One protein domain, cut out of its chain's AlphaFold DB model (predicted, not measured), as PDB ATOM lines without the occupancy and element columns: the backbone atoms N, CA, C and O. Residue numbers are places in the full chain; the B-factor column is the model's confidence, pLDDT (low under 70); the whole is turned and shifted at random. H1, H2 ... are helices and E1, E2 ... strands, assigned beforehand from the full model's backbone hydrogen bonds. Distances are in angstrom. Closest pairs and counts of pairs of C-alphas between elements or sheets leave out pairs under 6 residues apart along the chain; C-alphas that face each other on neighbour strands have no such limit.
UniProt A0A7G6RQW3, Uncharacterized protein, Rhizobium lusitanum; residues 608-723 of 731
ATOM      1  N   ILE A 608      32.996 -28.498  49.676       92.19
ATOM      2  CA  ILE A 608      31.971 -27.458  49.654       92.19
ATOM      3  C   ILE A 608      30.590 -28.058  49.911       92.19
ATOM      4  O   ILE A 608      30.160 -28.987  49.229       92.19
ATOM      5  N   VAL A 609      29.858 -27.464  50.844       92.12
ATOM      6  CA  VAL A 609      28.454 -27.749  51.135       92.12
ATOM      7  C   VAL A 609      27.624 -26.529  50.769       92.12
ATOM      8  O   VAL A 609      27.798 -25.455  51.340       92.12
ATOM      9  N   LEU A 610      26.701 -26.690  49.827       92.56
ATOM     10  CA  LEU A 610      25.683 -25.693  49.531       92.56
ATOM     11  C   LEU A 610      24.579 -25.788  50.581       92.56
ATOM     12  O   LEU A 610      23.930 -26.826  50.707       92.56
ATOM     13  N   VAL A 611      24.352 -24.691  51.298       91.44
ATOM     14  CA  VAL A 611      23.250 -24.547  52.247       91.44
ATOM     15  C   VAL A 611      22.232 -23.590  51.655       91.44
ATOM     16  O   VAL A 611      22.527 -22.417  51.414       91.44
ATOM     17  N   VAL A 612      21.025 -24.094  51.430       90.94
ATOM     18  CA  VAL A 612      19.888 -23.309  50.958       90.94
ATOM     19  C   VAL A 612      18.832 -23.322  52.041       90.94
ATOM     20  O   VAL A 612      18.356 -24.389  52.425       90.94
ATOM     21  N   ARG A 613      18.430 -22.137  52.484       90.38
ATOM     22  CA  ARG A 613      17.231 -21.953  53.288       90.38
ATOM     23  C   ARG A 613      16.228 -21.144  52.491       90.38
ATOM     24  O   ARG A 613      16.576 -20.084  51.968       90.38
ATOM     25  N   GLY A 614      14.993 -21.622  52.422       89.56
ATOM     26  CA  GLY A 614      13.891 -20.747  52.061       89.56
ATOM     27  C   GLY A 614      12.585 -21.447  51.736       89.56
ATOM     28  O   GLY A 614      12.512 -22.670  51.591       89.56
ATOM     29  N   GLU A 615      11.539 -20.643  51.554       87.62
ATOM     30  CA  GLU A 615      10.174 -21.127  51.283       87.62
ATOM     31  C   GLU A 615      10.081 -22.005  50.020       87.62
ATOM     32  O   GLU A 615       9.237 -22.902  49.927       87.62
ATOM     33  N   ILE A 616      10.983 -21.807  49.052       86.50
ATOM     34  CA  ILE A 616      11.056 -22.668  47.865       86.50
ATOM     35  C   ILE A 616      11.446 -24.106  48.222       86.50
ATOM     36  O   ILE A 616      10.837 -25.036  47.705       86.50
ATOM     37  N   ILE A 617      12.397 -24.301  49.138       90.50
ATOM     38  CA  ILE A 617      12.833 -25.628  49.582       90.50
ATOM     39  C   ILE A 617      11.767 -26.268  50.466       90.50
ATOM     40  O   ILE A 617      11.464 -27.446  50.303       90.50
ATOM     41  N   ARG A 618      11.117 -25.476  51.325       89.75
ATOM     42  CA  ARG A 618       9.975 -25.930  52.128       89.75
ATOM     43  C   ARG A 618       8.841 -26.496  51.275       89.75
ATOM     44  O   ARG A 618       8.248 -27.516  51.621       89.75
ATOM     45  N   ARG A 619       8.514 -25.829  50.163       88.06
ATOM     46  CA  ARG A 619       7.449 -26.269  49.247       88.06
ATOM     47  C   ARG A 619       7.903 -27.372  48.290       88.06
ATOM     48  O   ARG A 619       7.080 -28.198  47.896       88.06
ATOM     49  N   TYR A 620       9.181 -27.380  47.917       88.94
ATOM     50  CA  TYR A 620       9.772 -28.317  46.964       88.94
ATOM     51  C   TYR A 620      11.024 -28.984  47.564       88.94
ATOM     52  O   TYR A 620      12.140 -28.695  47.130       88.94
ATOM     53  N   PRO A 621      10.860 -29.918  48.521       89.50
ATOM     54  CA  PRO A 621      11.987 -30.573  49.197       89.50
ATOM     55  C   PRO A 621      12.854 -31.420  48.253       89.50
ATOM     56  O   PRO A 621      14.015 -31.688  48.539       89.50
ATOM     57  N   HIS A 622      12.307 -31.813  47.098       88.75
ATOM     58  CA  HIS A 622      12.998 -32.590  46.065       88.75
ATOM     59  C   HIS A 622      13.637 -31.721  44.968       88.75
ATOM     60  O   HIS A 622      13.878 -32.214  43.869       88.75
ATOM     61  N   ALA A 623      13.865 -30.426  45.218       89.88
ATOM     62  CA  ALA A 623      14.571 -29.566  44.272       89.88
ATOM     63  C   ALA A 623      15.952 -30.152  43.922       89.88
ATOM     64  O   ALA A 623      16.666 -30.676  44.780       89.88
ATOM     65  N   ILE A 624      16.326 -30.064  42.647       90.94
ATOM     66  CA  ILE A 624      17.624 -30.540  42.170       90.94
ATOM     67  C   ILE A 624      18.664 -29.481  42.507       90.94
ATOM     68  O   ILE A 624      18.495 -28.321  42.132       90.94
ATOM     69  N   ALA A 625      19.753 -29.883  43.153       92.94
ATOM     70  CA  ALA A 625      20.927 -29.046  43.337       92.94
ATOM     71  C   ALA A 625      22.125 -29.659  42.608       92.94
ATOM     72  O   ALA A 625      22.368 -30.858  42.702       92.94
ATOM     73  N   ALA A 626      22.872 -28.838  41.877       93.69
ATOM     74  CA  ALA A 626      24.061 -29.269  41.147       93.69
ATOM     75  C   ALA A 626      25.123 -28.169  41.146       93.69
ATOM     76  O   ALA A 626      24.787 -26.987  41.182       93.69
ATOM     77  N   ALA A 627      26.396 -28.543  41.053       94.31
ATOM     78  CA  ALA A 627      27.489 -27.611  40.806       94.31
ATOM     79  C   ALA A 627      28.080 -27.903  39.423       94.31
ATOM     80  O   ALA A 627      28.515 -29.024  39.172       94.31
ATOM     81  N   VAL A 628      28.061 -26.918  38.526       93.81
ATOM     82  CA  VAL A 628      28.431 -27.070  37.111       93.81
ATOM     83  C   VAL A 628      29.487 -26.038  36.737       93.81
ATOM     84  O   VAL A 628      29.417 -24.882  37.163       93.81
ATOM     85  N   LEU A 629      30.470 -26.457  35.944       93.31
ATOM     86  CA  LEU A 629      31.528 -25.586  35.449       93.31
ATOM     87  C   LEU A 629      31.020 -24.739  34.269       93.31
ATOM     88  O   LEU A 629      30.438 -25.268  33.318       93.31
ATOM     89  N   ALA A 630      31.231 -23.424  34.313       91.00
ATOM     90  CA  ALA A 630      30.962 -22.544  33.175       91.00
ATOM     91  C   ALA A 630      32.179 -22.426  32.244       91.00
ATOM     92  O   ALA A 630      33.311 -22.667  32.651       91.00
ATOM     93  N   GLN A 631      31.945 -22.061  30.984       87.75
ATOM     94  CA  GLN A 631      33.014 -21.858  30.006       87.75
ATOM     95  C   GLN A 631      33.845 -20.610  30.333       87.75
ATOM     96  O   GLN A 631      35.069 -20.681  30.328       87.75
ATOM     97  N   ASP A 632      33.169 -19.510  30.683       79.25
ATOM     98  CA  ASP A 632      33.779 -18.224  31.026       79.25
ATOM     99  C   ASP A 632      33.150 -17.634  32.299       79.25
ATOM    100  O   ASP A 632      31.981 -17.871  32.614       79.25
ATOM    101  N   ASP A 633      33.914 -16.802  33.010       72.75
ATOM    102  CA  ASP A 633      33.508 -16.164  34.271       72.75
ATOM    103  C   ASP A 633      33.063 -14.699  34.086       72.75
ATOM    104  O   ASP A 633      33.393 -13.805  34.876       72.75
ATOM    105  N   ASN A 634      32.334 -14.436  33.003       71.00
ATOM    106  CA  ASN A 634      31.871 -13.095  32.650       71.00
ATOM    107  C   ASN A 634      30.589 -12.761  33.429       71.00
ATOM    108  O   ASN A 634      29.787 -13.643  33.724       71.00
ATOM    109  N   ASN A 635      30.347 -11.485  33.753       68.06
ATOM    110  CA  ASN A 635      29.156 -11.023  34.500       68.06
ATOM    111  C   ASN A 635      27.833 -11.125  33.690       68.06
ATOM    112  O   ASN A 635      26.893 -10.364  33.906       68.06
ATOM    113  N   GLN A 636      27.783 -12.038  32.721       74.50
ATOM    114  CA  GLN A 636      26.677 -12.321  31.817       74.50
ATOM    115  C   GLN A 636      26.053 -13.688  32.146       74.50
ATOM    116  O   GLN A 636      26.469 -14.380  33.075       74.50
ATOM    117  N   ARG A 637      25.016 -14.076  31.397       76.44
ATOM    118  CA  ARG A 637      24.365 -15.380  31.552       76.44
ATOM    119  C   ARG A 637      25.374 -16.503  31.240       76.44
ATOM    120  O   ARG A 637      25.932 -16.483  30.144       76.44
ATOM    121  N   PRO A 638      25.602 -17.464  32.152       81.75
ATOM    122  CA  PRO A 638      26.648 -18.467  31.979       81.75
ATOM    123  C   PRO A 638      26.295 -19.490  30.891       81.75
ATOM    124  O   PRO A 638      25.150 -19.937  30.793       81.75
ATOM    125  N   THR A 639      27.301 -19.893  30.113       85.00
ATOM    126  CA  THR A 639      27.282 -21.098  29.275       85.00
ATOM    127  C   THR A 639      27.992 -22.220  30.023       85.00
ATOM    128  O   THR A 639      29.139 -22.073  30.440       85.00
ATOM    129  N   PHE A 640      27.293 -23.331  30.248       86.94
ATOM    130  CA  PHE A 640      27.820 -24.453  31.023       86.94
ATOM    131  C   PHE A 640      28.538 -25.461  30.134       86.94
ATOM    132  O   PHE A 640      28.069 -25.786  29.043       86.94
ATOM    133  N   VAL A 641      29.659 -25.970  30.635       88.75
ATOM    134  CA  VAL A 641      30.352 -27.135  30.087       88.75
ATOM    135  C   VAL A 641      29.708 -28.388  30.686       88.75
ATOM    136  O   VAL A 641      29.169 -28.337  31.794       88.75
ATOM    137  N   ASP A 642      29.760 -29.519  29.982       87.88
ATOM    138  CA  ASP A 642      29.297 -30.815  30.501       87.88
ATOM    139  C   ASP A 642      30.281 -31.384  31.541       87.88
ATOM    140  O   ASP A 642      30.970 -32.381  31.335       87.88
ATOM    141  N   HIS A 643      30.425 -30.661  32.649       90.31
ATOM    142  CA  HIS A 643      31.299 -30.999  33.758       90.31
ATOM    143  C   HIS A 643      30.616 -30.595  35.068       90.31
ATOM    144  O   HIS A 643      30.568 -29.420  35.440       90.31
ATOM    145  N   THR A 644      30.051 -31.590  35.752       93.12
ATOM    146  CA  THR A 644      29.316 -31.423  37.013       93.12
ATOM    147  C   THR A 644      30.119 -32.035  38.152       93.12
ATOM    148  O   THR A 644      30.672 -33.126  38.008       93.12
ATOM    149  N   ALA A 645      30.186 -31.351  39.290       93.56
ATOM    150  CA  ALA A 645      30.852 -31.892  40.464       93.56
ATOM    151  C   ALA A 645      30.088 -33.092  41.036       93.56
ATOM    152  O   ALA A 645      28.856 -33.115  41.058       93.56
ATOM    153  N   GLN A 646      30.829 -34.068  41.555       93.38
ATOM    154  CA  GLN A 646      30.245 -35.215  42.239       93.38
ATOM    155  C   GLN A 646      29.528 -34.758  43.518       93.38
ATOM    156  O   GLN A 646      30.132 -34.094  44.363       93.38
ATOM    157  N   ILE A 647      28.261 -35.151  43.670       93.31
ATOM    158  CA  ILE A 647      27.501 -34.980  44.912       93.31
ATOM    159  C   ILE A 647      27.942 -36.072  45.889       93.31
ATOM    160  O   ILE A 647      27.941 -37.252  45.545       93.31
ATOM    161  N   LEU A 648      28.351 -35.660  47.086       91.81
ATOM    162  CA  LEU A 648      28.738 -36.545  48.184       91.81
ATOM    163  C   LEU A 648      27.520 -36.941  49.017       91.81
ATOM    164  O   LEU A 648      27.359 -38.104  49.353       91.81
ATOM    165  N   PHE A 649      26.661 -35.971  49.323       91.94
ATOM    166  CA  PHE A 649      25.426 -36.179  50.070       91.94
ATOM    167  C   PHE A 649      24.418 -35.070  49.751       91.94
ATOM    168  O   PHE A 649      24.802 -33.956  49.381       91.94
ATOM    169  N   GLN A 650      23.129 -35.364  49.912       92.81
ATOM    170  CA  GLN A 650      22.046 -34.394  49.780       92.81
ATOM    171  C   GLN A 650      20.980 -34.681  50.833       92.81
ATOM    172  O   GLN A 650      20.363 -35.744  50.811       92.81
ATOM    173  N   HIS A 651      20.719 -33.713  51.708       92.62
ATOM    174  CA  HIS A 651      19.742 -33.857  52.783       92.62
ATOM    175  C   HIS A 651      18.797 -32.664  52.834       92.62
ATOM    176  O   HIS A 651      19.215 -31.504  52.808       92.62
ATOM    177  N   TYR A 652      17.506 -32.968  52.932       92.94
ATOM    178  CA  TYR A 652      16.477 -31.998  53.267       92.94
ATOM    179  C   TYR A 652      16.261 -32.025  54.780       92.94
ATOM    180  O   TYR A 652      15.892 -33.062  55.331       92.94
ATOM    181  N   LEU A 653      16.481 -30.892  55.443       91.31
ATOM    182  CA  LEU A 653      16.230 -30.748  56.873       91.31
ATOM    183  C   LEU A 653      14.930 -29.951  57.070       91.31
ATOM    184  O   LEU A 653      14.872 -28.766  56.721       91.31
ATOM    185  N   PRO A 654      13.865 -30.562  57.623       88.75
ATOM    186  CA  PRO A 654      12.604 -29.867  57.829       88.75
ATOM    187  C   PRO A 654      12.761 -28.649  58.755       88.75
ATOM    188  O   PRO A 654      13.464 -28.747  59.766       88.75
ATOM    189  N   PRO A 655      12.063 -27.528  58.494       89.50
ATOM    190  CA  PRO A 655      11.029 -27.381  57.468       89.50
ATOM    191  C   PRO A 655      11.498 -26.816  56.115       89.50
ATOM    192  O   PRO A 655      10.695 -26.816  55.194       89.50
ATOM    193  N   ASP A 656      12.704 -26.264  55.980       90.88
ATOM    194  CA  ASP A 656      13.032 -25.348  54.870       90.88
ATOM    195  C   ASP A 656      14.501 -25.371  54.407       90.88
ATOM    196  O   ASP A 656      14.913 -24.493  53.646       90.88
ATOM    197  N   PHE A 657      15.289 -26.364  54.825       90.69
ATOM    198  CA  PHE A 657      16.720 -26.441  54.526       90.69
ATOM    199  C   PHE A 657      17.058 -27.536  53.520       90.69
ATOM    200  O   PHE A 657      16.583 -28.664  53.625       90.69
ATOM    201  N   LEU A 658      17.954 -27.214  52.591       92.50
ATOM    202  CA  LEU A 658      18.593 -28.166  51.692       92.50
ATOM    203  C   LEU A 658      20.110 -28.045  51.848       92.50
ATOM    204  O   LEU A 658      20.680 -26.972  51.641       92.50
ATOM    205  N   LEU A 659      20.745 -29.158  52.210       92.94
ATOM    206  CA  LEU A 659      22.190 -29.319  52.310       92.94
ATOM    207  C   LEU A 659      22.666 -30.221  51.182       92.94
ATOM    208  O   LEU A 659      22.199 -31.353  51.079       92.94
ATOM    209  N   VAL A 660      23.597 -29.745  50.357       94.50
ATOM    210  CA  VAL A 660      24.193 -30.562  49.289       94.50
ATOM    211  C   VAL A 660      25.711 -30.450  49.347       94.50
ATOM    212  O   VAL A 660      26.265 -29.375  49.127       94.50
ATOM    213  N   GLY A 661      26.380 -31.559  49.658       93.50
ATOM    214  CA  GLY A 661      27.835 -31.661  49.672       93.50
ATOM    215  C   GLY A 661      28.379 -32.003  48.289       93.50
ATOM    216  O   GLY A 661      27.928 -32.962  47.665       93.50
ATOM    217  N   PHE A 662      29.376 -31.261  47.819       94.69
ATOM    218  CA  PHE A 662      30.055 -31.476  46.544       94.69
ATOM    219  C   PHE A 662      31.525 -31.796  46.776       94.69
ATOM    220  O   PHE A 662      32.171 -31.173  47.615       94.69
ATOM    221  N   LYS A 663      32.087 -32.707  45.978       93.62
ATOM    222  CA  LYS A 663      33.525 -33.009  45.965       93.62
ATOM    223  C   LYS A 663      34.318 -31.892  45.272       93.62
ATOM    224  O   LYS A 663      34.895 -32.085  44.204       93.62
ATOM    225  N   LEU A 664      34.280 -30.708  45.868       92.31
ATOM    226  CA  LEU A 664      34.956 -29.488  45.448       92.31
ATOM    227  C   LEU A 664      35.601 -28.849  46.666       92.31
ATOM    228  O   LEU A 664      35.004 -28.831  47.735       92.31
ATOM    229  N   THR A 665      36.777 -28.270  46.483       91.94
ATOM    230  CA  THR A 665      37.459 -27.479  47.511       91.94
ATOM    231  C   THR A 665      37.236 -25.988  47.287       91.94
ATOM    232  O   THR A 665      37.002 -25.544  46.159       91.94
ATOM    233  N   GLU A 666      37.373 -25.183  48.340       90.12
ATOM    234  CA  GLU A 666      37.301 -23.721  48.228       90.12
ATOM    235  C   GLU A 666      38.285 -23.169  47.183       90.12
ATOM    236  O   GLU A 666      37.921 -22.316  46.373       90.12
ATOM    237  N   ALA A 667      39.513 -23.697  47.149       89.75
ATOM    238  CA  ALA A 667      40.533 -23.288  46.187       89.75
ATOM    239  C   ALA A 667      40.072 -23.497  44.733       89.75
ATOM    240  O   ALA A 667      40.209 -22.590  43.915       89.75
ATOM    241  N   GLN A 668      39.458 -24.644  44.426       91.06
ATOM    242  CA  GLN A 668      38.918 -24.927  43.091       91.06
ATOM    243  C   GLN A 668      37.786 -23.965  42.714       91.06
ATOM    244  O   GLN A 668      37.761 -23.460  41.598       91.06
ATOM    245  N   VAL A 669      36.881 -23.647  43.646       89.75
ATOM    246  CA  VAL A 669      35.782 -22.695  43.395       89.75
ATOM    247  C   VAL A 669      36.289 -21.258  43.208       89.75
ATOM    248  O   VAL A 669      35.667 -20.465  42.500       89.75
ATOM    249  N   ARG A 670      37.426 -20.895  43.817       89.75
ATOM    250  CA  ARG A 670      38.068 -19.585  43.617       89.75
ATOM    251  C   ARG A 670      38.821 -19.485  42.293       89.75
ATOM    252  O   ARG A 670      38.810 -18.412  41.688       89.75
ATOM    253  N   THR A 671      39.452 -20.567  41.850       90.19
ATOM    254  CA  THR A 671      40.208 -20.597  40.591       90.19
ATOM    255  C   THR A 671      39.273 -20.709  39.389       90.19
ATOM    256  O   THR A 671      39.310 -19.854  38.500       90.19
ATOM    257  N   ASP A 672      38.359 -21.678  39.408       90.31
ATOM    258  CA  ASP A 672      37.525 -22.041  38.263       90.31
ATOM    259  C   ASP A 672      36.109 -21.426  38.340       90.31
ATOM    260  O   ASP A 672      35.605 -21.134  39.430       90.31
ATOM    261  N   PRO A 673      35.424 -21.209  37.200       91.19
ATOM    262  CA  PRO A 673      34.091 -20.597  37.147       91.19
ATOM    263  C   PRO A 673      32.966 -21.581  37.518       91.19
ATOM    264  O   PRO A 673      32.106 -21.915  36.701       91.19
ATOM    265  N   TRP A 674      32.952 -22.051  38.763       92.50
ATOM    266  CA  TRP A 674      31.899 -22.932  39.273       92.50
ATOM    267  C   TRP A 674      30.598 -22.179  39.575       92.50
ATOM    268  O   TRP A 674      30.595 -21.134  40.236       92.50
ATOM    269  N   TRP A 675      29.473 -22.749  39.138       92.44
ATOM    270  CA  TRP A 675      28.122 -22.259  39.414       92.44
ATOM    271  C   TRP A 675      27.291 -23.311  40.139       92.44
ATOM    272  O   TRP A 675      27.277 -24.478  39.758       92.44
ATOM    273  N   PHE A 676      26.546 -22.877  41.150       93.19
ATOM    274  CA  PHE A 676      25.631 -23.708  41.923       93.19
ATOM    275  C   PHE A 676      24.207 -23.469  41.436       93.19
ATOM    276  O   PHE A 676      23.728 -22.338  41.423       93.19
ATOM    277  N   ILE A 677      23.540 -24.527  41.002       91.81
ATOM    278  CA  ILE A 677      22.233 -24.477  40.359       91.81
ATOM    279  C   ILE A 677      21.210 -25.131  41.276       91.81
ATOM    280  O   ILE A 677      21.435 -26.238  41.750       91.81
ATOM    281  N   ILE A 678      20.075 -24.464  41.464       90.94
ATOM    282  CA  ILE A 678      18.860 -25.025  42.054       90.94
ATOM    283  C   ILE A 678      17.811 -25.083  40.948       90.94
ATOM    284  O   ILE A 678      17.490 -24.061  40.336       90.94
ATOM    285  N   ALA A 679      17.286 -26.267  40.666       88.88
ATOM    286  CA  ALA A 679      16.371 -26.511  39.564       88.88
ATOM    287  C   ALA A 679      15.120 -27.270  40.012       88.88
ATOM    288  O   ALA A 679      15.132 -28.046  40.969       88.88
ATOM    289  N   GLU A 680      14.032 -27.057  39.275       86.62
ATOM    290  CA  GLU A 680      12.826 -27.874  39.389       86.62
ATOM    291  C   GLU A 680      13.137 -29.352  39.126       86.62
ATOM    292  O   GLU A 680      13.834 -29.696  38.166       86.62
ATOM    293  N   HIS A 681      12.568 -30.236  39.945       84.44
ATOM    294  CA  HIS A 681      12.592 -31.663  39.652       84.44
ATOM    295  C   HIS A 681      11.656 -31.951  38.466       84.44
ATOM    296  O   HIS A 681      10.500 -31.522  38.497       84.44
ATOM    297  N   PRO A 682      12.092 -32.698  37.434       80.44
ATOM    298  CA  PRO A 682      11.334 -32.862  36.190       80.44
ATOM    299  C   PRO A 682       9.966 -33.526  36.384       80.44
ATOM    300  O   PRO A 682       9.060 -33.312  35.581       80.44
ATOM    301  N   THR A 683       9.808 -34.321  37.445       80.00
ATOM    302  CA  THR A 683       8.559 -35.027  37.779       80.00
ATOM    303  C   THR A 683       7.775 -34.410  38.943       80.00
ATOM    304  O   THR A 683       6.697 -34.908  39.263       80.00
ATOM    305  N   ALA A 684       8.280 -33.351  39.591       77.56
ATOM    306  CA  ALA A 684       7.592 -32.704  40.712       77.56
ATOM    307  C   ALA A 684       6.729 -31.516  40.240       77.56
ATOM    308  O   ALA A 684       6.883 -31.045  39.108       77.56
ATOM    309  N   PRO A 685       5.813 -31.000  41.084       74.06
ATOM    310  CA  PRO A 685       5.086 -29.777  40.767       74.06
ATOM    311  C   PRO A 685       6.057 -28.612  40.505       74.06
ATOM    312  O   PRO A 685       7.054 -28.453  41.208       74.06
ATOM    313  N   ARG A 686       5.771 -27.813  39.473       75.69
ATOM    314  CA  ARG A 686       6.647 -26.728  38.990       75.69
ATOM    315  C   ARG A 686       6.632 -25.505  39.905       75.69
ATOM    316  O   ARG A 686       5.658 -25.287  40.624       75.69
ATOM    317  N   PHE A 687       7.664 -24.662  39.836       77.44
ATOM    318  CA  PHE A 687       7.754 -23.456  40.652       77.44
ATOM    319  C   PHE A 687       6.755 -22.378  40.196       77.44
ATOM    320  O   PHE A 687       6.651 -22.008  39.019       77.44
ATOM    321  N   GLY A 688       6.058 -21.804  41.179       67.38
ATOM    322  CA  GLY A 688       5.083 -20.730  40.990       67.38
ATOM    323  C   GLY A 688       3.731 -21.186  40.426       67.38
ATOM    324  O   GLY A 688       3.489 -22.359  40.159       67.38
ATOM    325  N   PHE A 689       2.820 -20.227  40.258       60.03
ATOM    326  CA  PHE A 689       1.525 -20.430  39.607       60.03
ATOM    327  C   PHE A 689       1.591 -19.911  38.162       60.03
ATOM    328  O   PHE A 689       2.356 -18.996  37.859       60.03
ATOM    329  N   ALA A 690       0.804 -20.486  37.251       56.16
ATOM    330  CA  ALA A 690       0.702 -19.963  35.892       56.16
ATOM    331  C   ALA A 690       0.010 -18.590  35.914       56.16
ATOM    332  O   ALA A 690      -1.155 -18.486  36.292       56.16
ATOM    333  N   THR A 691       0.725 -17.542  35.517       50.84
ATOM    334  CA  THR A 691       0.190 -16.182  35.399       50.84
ATOM    335  C   THR A 691      -0.476 -16.003  34.036       50.84
ATOM    336  O   THR A 691       0.193 -16.130  33.013       50.84
ATOM    337  N   GLY A 692      -1.777 -15.697  34.027       57.59
ATOM    338  CA  GLY A 692      -2.547 -15.360  32.822       57.59
ATOM    339  C   GLY A 692      -3.703 -16.325  32.524       57.59
ATOM    340  O   GLY A 692      -3.557 -17.550  32.595       57.59
ATOM    341  N   ALA A 693      -4.866 -15.763  32.180       51.94
ATOM    342  CA  ALA A 693      -5.984 -16.523  31.630       51.94
ATOM    343  C   ALA A 693      -5.596 -17.014  30.222       51.94
ATOM    344  O   ALA A 693      -5.202 -16.198  29.388       51.94
ATOM    345  N   PRO A 694      -5.652 -18.325  29.943       55.25
ATOM    346  CA  PRO A 694      -5.241 -18.839  28.649       55.25
ATOM    347  C   PRO A 694      -6.280 -18.456  27.587       55.25
ATOM    348  O   PRO A 694      -7.444 -18.833  27.701       55.25
ATOM    349  N   GLN A 695      -5.869 -17.720  26.554       59.34
ATOM    350  CA  GLN A 695      -6.658 -17.518  25.336       59.34
ATOM    351  C   GLN A 695      -6.000 -18.295  24.188       59.34
ATOM    352  O   GLN A 695      -4.805 -18.136  23.948       59.34
ATOM    353  N   GLY A 696      -6.757 -19.160  23.503       66.44
ATOM    354  CA  GLY A 696      -6.274 -19.943  22.357       66.44
ATOM    355  C   GLY A 696      -6.819 -21.376  22.290       66.44
ATOM    356  O   GLY A 696      -7.623 -21.791  23.120       66.44
ATOM    357  N   SER A 697      -6.382 -22.142  21.282       69.00
ATOM    358  CA  SER A 697      -6.734 -23.563  21.110       69.00
ATOM    359  C   SER A 697      -6.117 -24.441  22.207       69.00
ATOM    360  O   SER A 697      -5.096 -24.081  22.788       69.00
ATOM    361  N   ALA A 698      -6.673 -25.631  22.464       64.94
ATOM    362  CA  ALA A 698      -6.155 -26.552  23.486       64.94
ATOM    363  C   ALA A 698      -4.646 -26.856  23.334       64.94
ATOM    364  O   ALA A 698      -3.943 -26.968  24.334       64.94
ATOM    365  N   ALA A 699      -4.132 -26.909  22.099       61.28
ATOM    366  CA  ALA A 699      -2.706 -27.079  21.817       61.28
ATOM    367  C   ALA A 699      -1.875 -25.827  22.157       61.28
ATOM    368  O   ALA A 699      -0.795 -25.948  22.729       61.28
ATOM    369  N   ALA A 700      -2.387 -24.625  21.868       60.19
ATOM    370  CA  ALA A 700      -1.739 -23.365  22.239       60.19
ATOM    371  C   ALA A 700      -1.731 -23.161  23.761       60.19
ATOM    372  O   ALA A 700      -0.743 -22.698  24.323       60.19
ATOM    373  N   ILE A 701      -2.803 -23.573  24.442       64.19
ATOM    374  CA  ILE A 701      -2.888 -23.571  25.905       64.19
ATOM    375  C   ILE A 701      -1.916 -24.596  26.494       64.19
ATOM    376  O   ILE A 701      -1.206 -24.269  27.438       64.19
ATOM    377  N   ALA A 702      -1.835 -25.806  25.934       61.06
ATOM    378  CA  ALA A 702      -0.883 -26.825  26.373       61.06
ATOM    379  C   ALA A 702       0.571 -26.362  26.193       61.06
ATOM    380  O   ALA A 702       1.347 -26.461  27.138       61.06
ATOM    381  N   ALA A 703       0.919 -25.780  25.040       61.84
ATOM    382  CA  ALA A 703       2.243 -25.219  24.773       61.84
ATOM    383  C   ALA A 703       2.568 -24.020  25.684       61.84
ATOM    384  O   ALA A 703       3.649 -23.966  26.256       61.84
ATOM    385  N   ALA A 704       1.617 -23.105  25.906       58.72
ATOM    386  CA  ALA A 704       1.788 -21.968  26.819       58.72
ATOM    387  C   ALA A 704       1.874 -22.387  28.300       58.72
ATOM    388  O   ALA A 704       2.425 -21.662  29.129       58.72
ATOM    389  N   ARG A 705       1.319 -23.552  28.656       58.16
ATOM    390  CA  ARG A 705       1.410 -24.148  30.001       58.16
ATOM    391  C   ARG A 705       2.650 -25.031  30.168       58.16
ATOM    392  O   ARG A 705       3.075 -25.247  31.304       58.16
ATOM    393  N   LEU A 706       3.267 -25.473  29.070       61.00
ATOM    394  CA  LEU A 706       4.577 -26.127  29.012       61.00
ATOM    395  C   LEU A 706       5.687 -25.085  29.243       61.00
ATOM    396  O   LEU A 706       6.465 -24.742  28.366       61.00
ATOM    397  N   LYS A 707       5.736 -24.539  30.460       63.06
ATOM    398  CA  LYS A 707       6.774 -23.600  30.910       63.06
ATOM    399  C   LYS A 707       8.164 -24.256  30.837       63.06
ATOM    400  O   LYS A 707       8.292 -25.437  31.162       63.06
ATOM    401  N   ASP A 708       9.206 -23.525  30.470       66.12
ATOM    402  CA  ASP A 708      10.566 -24.056  30.610       66.12
ATOM    403  C   ASP A 708      10.890 -24.294  32.096       66.12
ATOM    404  O   ASP A 708      10.436 -23.517  32.946       66.12
ATOM    405  N   PRO A 709      11.636 -25.363  32.440       71.50
ATOM    406  CA  PRO A 709      12.010 -25.639  33.822       71.50
ATOM    407  C   PRO A 709      12.791 -24.457  34.395       71.50
ATOM    408  O   PRO A 709      13.808 -24.034  33.834       71.50
ATOM    409  N   VAL A 710      12.324 -23.923  35.523       80.69
ATOM    410  CA  VAL A 710      12.986 -22.796  36.182       80.69
ATOM    411  C   VAL A 710      14.246 -23.294  36.882       80.69
ATOM    412  O   VAL A 710      14.237 -24.291  37.605       80.69
ATOM    413  N   ARG A 711      15.351 -22.581  36.654       84.06
ATOM    414  CA  ARG A 711      16.641 -22.829  37.299       84.06
ATOM    415  C   ARG A 711      17.168 -21.514  37.854       84.06
ATOM    416  O   ARG A 711      17.239 -20.527  37.125       84.06
ATOM    417  N   ALA A 712      17.542 -21.510  39.124       86.44
ATOM    418  CA  ALA A 712      18.332 -20.448  39.726       86.44
ATOM    419  C   ALA A 712      19.800 -20.878  39.697       86.44
ATOM    420  O   ALA A 712      20.107 -22.005  40.073       86.44
ATOM    421  N   ALA A 713      20.694 -20.008  39.237       87.94
ATOM    422  CA  ALA A 713      22.125 -20.277  39.202       87.94
ATOM    423  C   ALA A 713      22.862 -19.191  39.988       87.94
ATOM    424  O   ALA A 713      22.638 -18.000  39.776       87.94
ATOM    425  N   PHE A 714      23.744 -19.613  40.886       89.19
ATOM    426  CA  PHE A 714      24.526 -18.762  41.768       89.19
ATOM    427  C   PHE A 714      26.008 -18.946  41.467       89.19
ATOM    428  O   PHE A 714      26.508 -20.069  41.396       89.19
ATOM    429  N   ARG A 715      26.728 -17.840  41.302       88.44
ATOM    430  CA  ARG A 715      28.164 -17.860  41.024       88.44
ATOM    431  C   ARG A 715      28.934 -18.221  42.295       88.44
ATOM    432  O   ARG A 715      28.823 -17.513  43.297       88.44
ATOM    433  N   GLY A 716      29.747 -19.278  42.255       85.12
ATOM    434  CA  GLY A 716      30.447 -19.806  43.432       85.12
ATOM    435  C   GLY A 716      31.352 -18.782  44.121       85.12
ATOM    436  O   GLY A 716      31.264 -18.593  45.332       85.12
ATOM    437  N   LYS A 717      32.140 -18.027  43.343       86.00
ATOM    438  CA  LYS A 717      33.024 -16.964  43.864       86.00
ATOM    439  C   LYS A 717      32.276 -15.890  44.655       86.00
ATOM    440  O   LYS A 717      32.808 -15.356  45.624       86.00
ATOM    441  N   PHE A 718      31.044 -15.571  44.256       83.69
ATOM    442  CA  PHE A 718      30.226 -14.582  44.956       83.69
ATOM    443  C   PHE A 718      29.727 -15.126  46.295       83.69
ATOM    444  O   PHE A 718      29.830 -14.428  47.300       83.69
ATOM    445  N   LEU A 719      29.263 -16.379  46.322       83.62
ATOM    446  CA  LEU A 719      28.818 -17.029  47.557       83.62
ATOM    447  C   LEU A 719      29.956 -17.164  48.580       83.62
ATOM    448  O   LEU A 719      29.735 -16.910  49.758       83.62
ATOM    449  N   LEU A 720      31.183 -17.468  48.137       80.75
ATOM    450  CA  LEU A 720      32.356 -17.523  49.022       80.75
ATOM    451  C   LEU A 720      32.718 -16.160  49.631       80.75
ATOM    452  O   LEU A 720      33.133 -16.077  50.783       80.75
ATOM    453  N   ASN A 721      32.586 -15.076  48.864       65.25
ATOM    454  CA  ASN A 721      32.994 -13.742  49.314       65.25
ATOM    455  C   ASN A 721      31.969 -13.073  50.246       65.25
ATOM    456  O   ASN A 721      32.318 -12.128  50.947       65.25
ATOM    457  N   GLN A 722      30.727 -13.569  50.306       58.75
ATOM    458  CA  GLN A 722      29.712 -13.080  51.248       58.75
ATOM    459  C   GLN A 722      29.956 -13.505  52.711       58.75
ATOM    460  O   GLN A 722      29.207 -13.090  53.590       58.75
ATOM    461  N   ILE A 723      31.009 -14.286  52.985       48.78
ATOM    462  CA  ILE A 723      31.296 -14.890  54.301       48.78
ATOM    463  C   ILE A 723      32.324 -14.077  55.121       48.78
ATOM    464  O   ILE A 723      32.675 -14.439  56.240       48.78
TER     465      ILE A 723
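AT A GLANCE: This is residues 608 to 723 of the 731 residues of an uncharacterized protein of Rhizobium lusitanum (UniProt A0A7G6RQW3). Two small antiparallel sheets lie face to face as a sandwich, E3-E2-E6-E7 and E1-E5-E4, and a long arm of mostly unnamed chain with H3 in it reaches away from them and makes the length. Short H2 and H4 meet at the end of the sandwich away from that arm. The printed part has 116 residues, with four named helices and seven named strands in the order E1 H1 E2 E3 E4 E5 H2 E6 H3 E7 H4; the class is mixed, helices and strands. The whole is loose, with a radius of gyration of the C-alphas of 16.6 A, and only just elongated, with spans of 53 by 35 by 24 A.

IN THESE COORDINATES: E1, residues 608 to 613, begins at C-alpha 608 (31.971, -27.458, 49.654) and is 16.1 A long. H1 is residues 615 to 619. E2, residues 624 to 630, measures 18.0 A, and E3 is residues 640 to 644. E4, residues 647 to 653, measures 17.0 A, and E5, residues 657 to 665, 21.9 A. H2 is residues 666 to 671 and E6 residues 674 to 679, 15.9 A. H3, residues 698 to 705, begins at C-alpha 698 (-6.155, -26.552, 23.486). E7 is residues 711 to 715. H4, residues 716 to 721, ends at C-alpha 721 (32.994, -13.742, 49.314).

HOW THE PARTS SIT: The sheet E3-E2-E6-E7 is strongly twisted. N 641 and O 629 of the hairpin E2 and E3 are 2.9 A apart, N 626 and O 677 of E2 and E6 3.0 A, and N 676 and O 714 of E6 and E7 2.8 A. E3 runs on into E4 at 88 degrees. In the other sheet, N 610 and O 660 of E1 and E5 are 2.8 A apart, and N 659 and O 651 of the hairpin E4 and E5 2.9 A. E5 bends by 63 degrees at residue 662. The facing parts of the sheets are 10.8 A centre to centre, their strands at 39 degrees. H1 only grazes the sheet E1-E5-E4, with residues 615 to 618. H4 stands at the level of the sheet E3-E2-E6-E7, at a height of 3.4 A. H2 touches H4 at a steep tilt of 67 degrees, opposite ways, closest at the C-alphas of Arg 670 and Lys 717, 5.7 A. H2 only just grazes that sheet, with residues 668 to 669. H3 touches no helix. In H1, H2, H3 and H4 every O i to N i+4 pair is within hydrogen-bond range.

THE WHOLE: The C-alphas farthest apart, of Ala 667 and Ser 697, are 53.5 A apart. The printed part has no cut. The link from E6 to H3 is long, 18 residues. Mean pLDDT of the printed part is 82.2; residue 635, residues 688 to 708 and residues 721 to 723 are under 70.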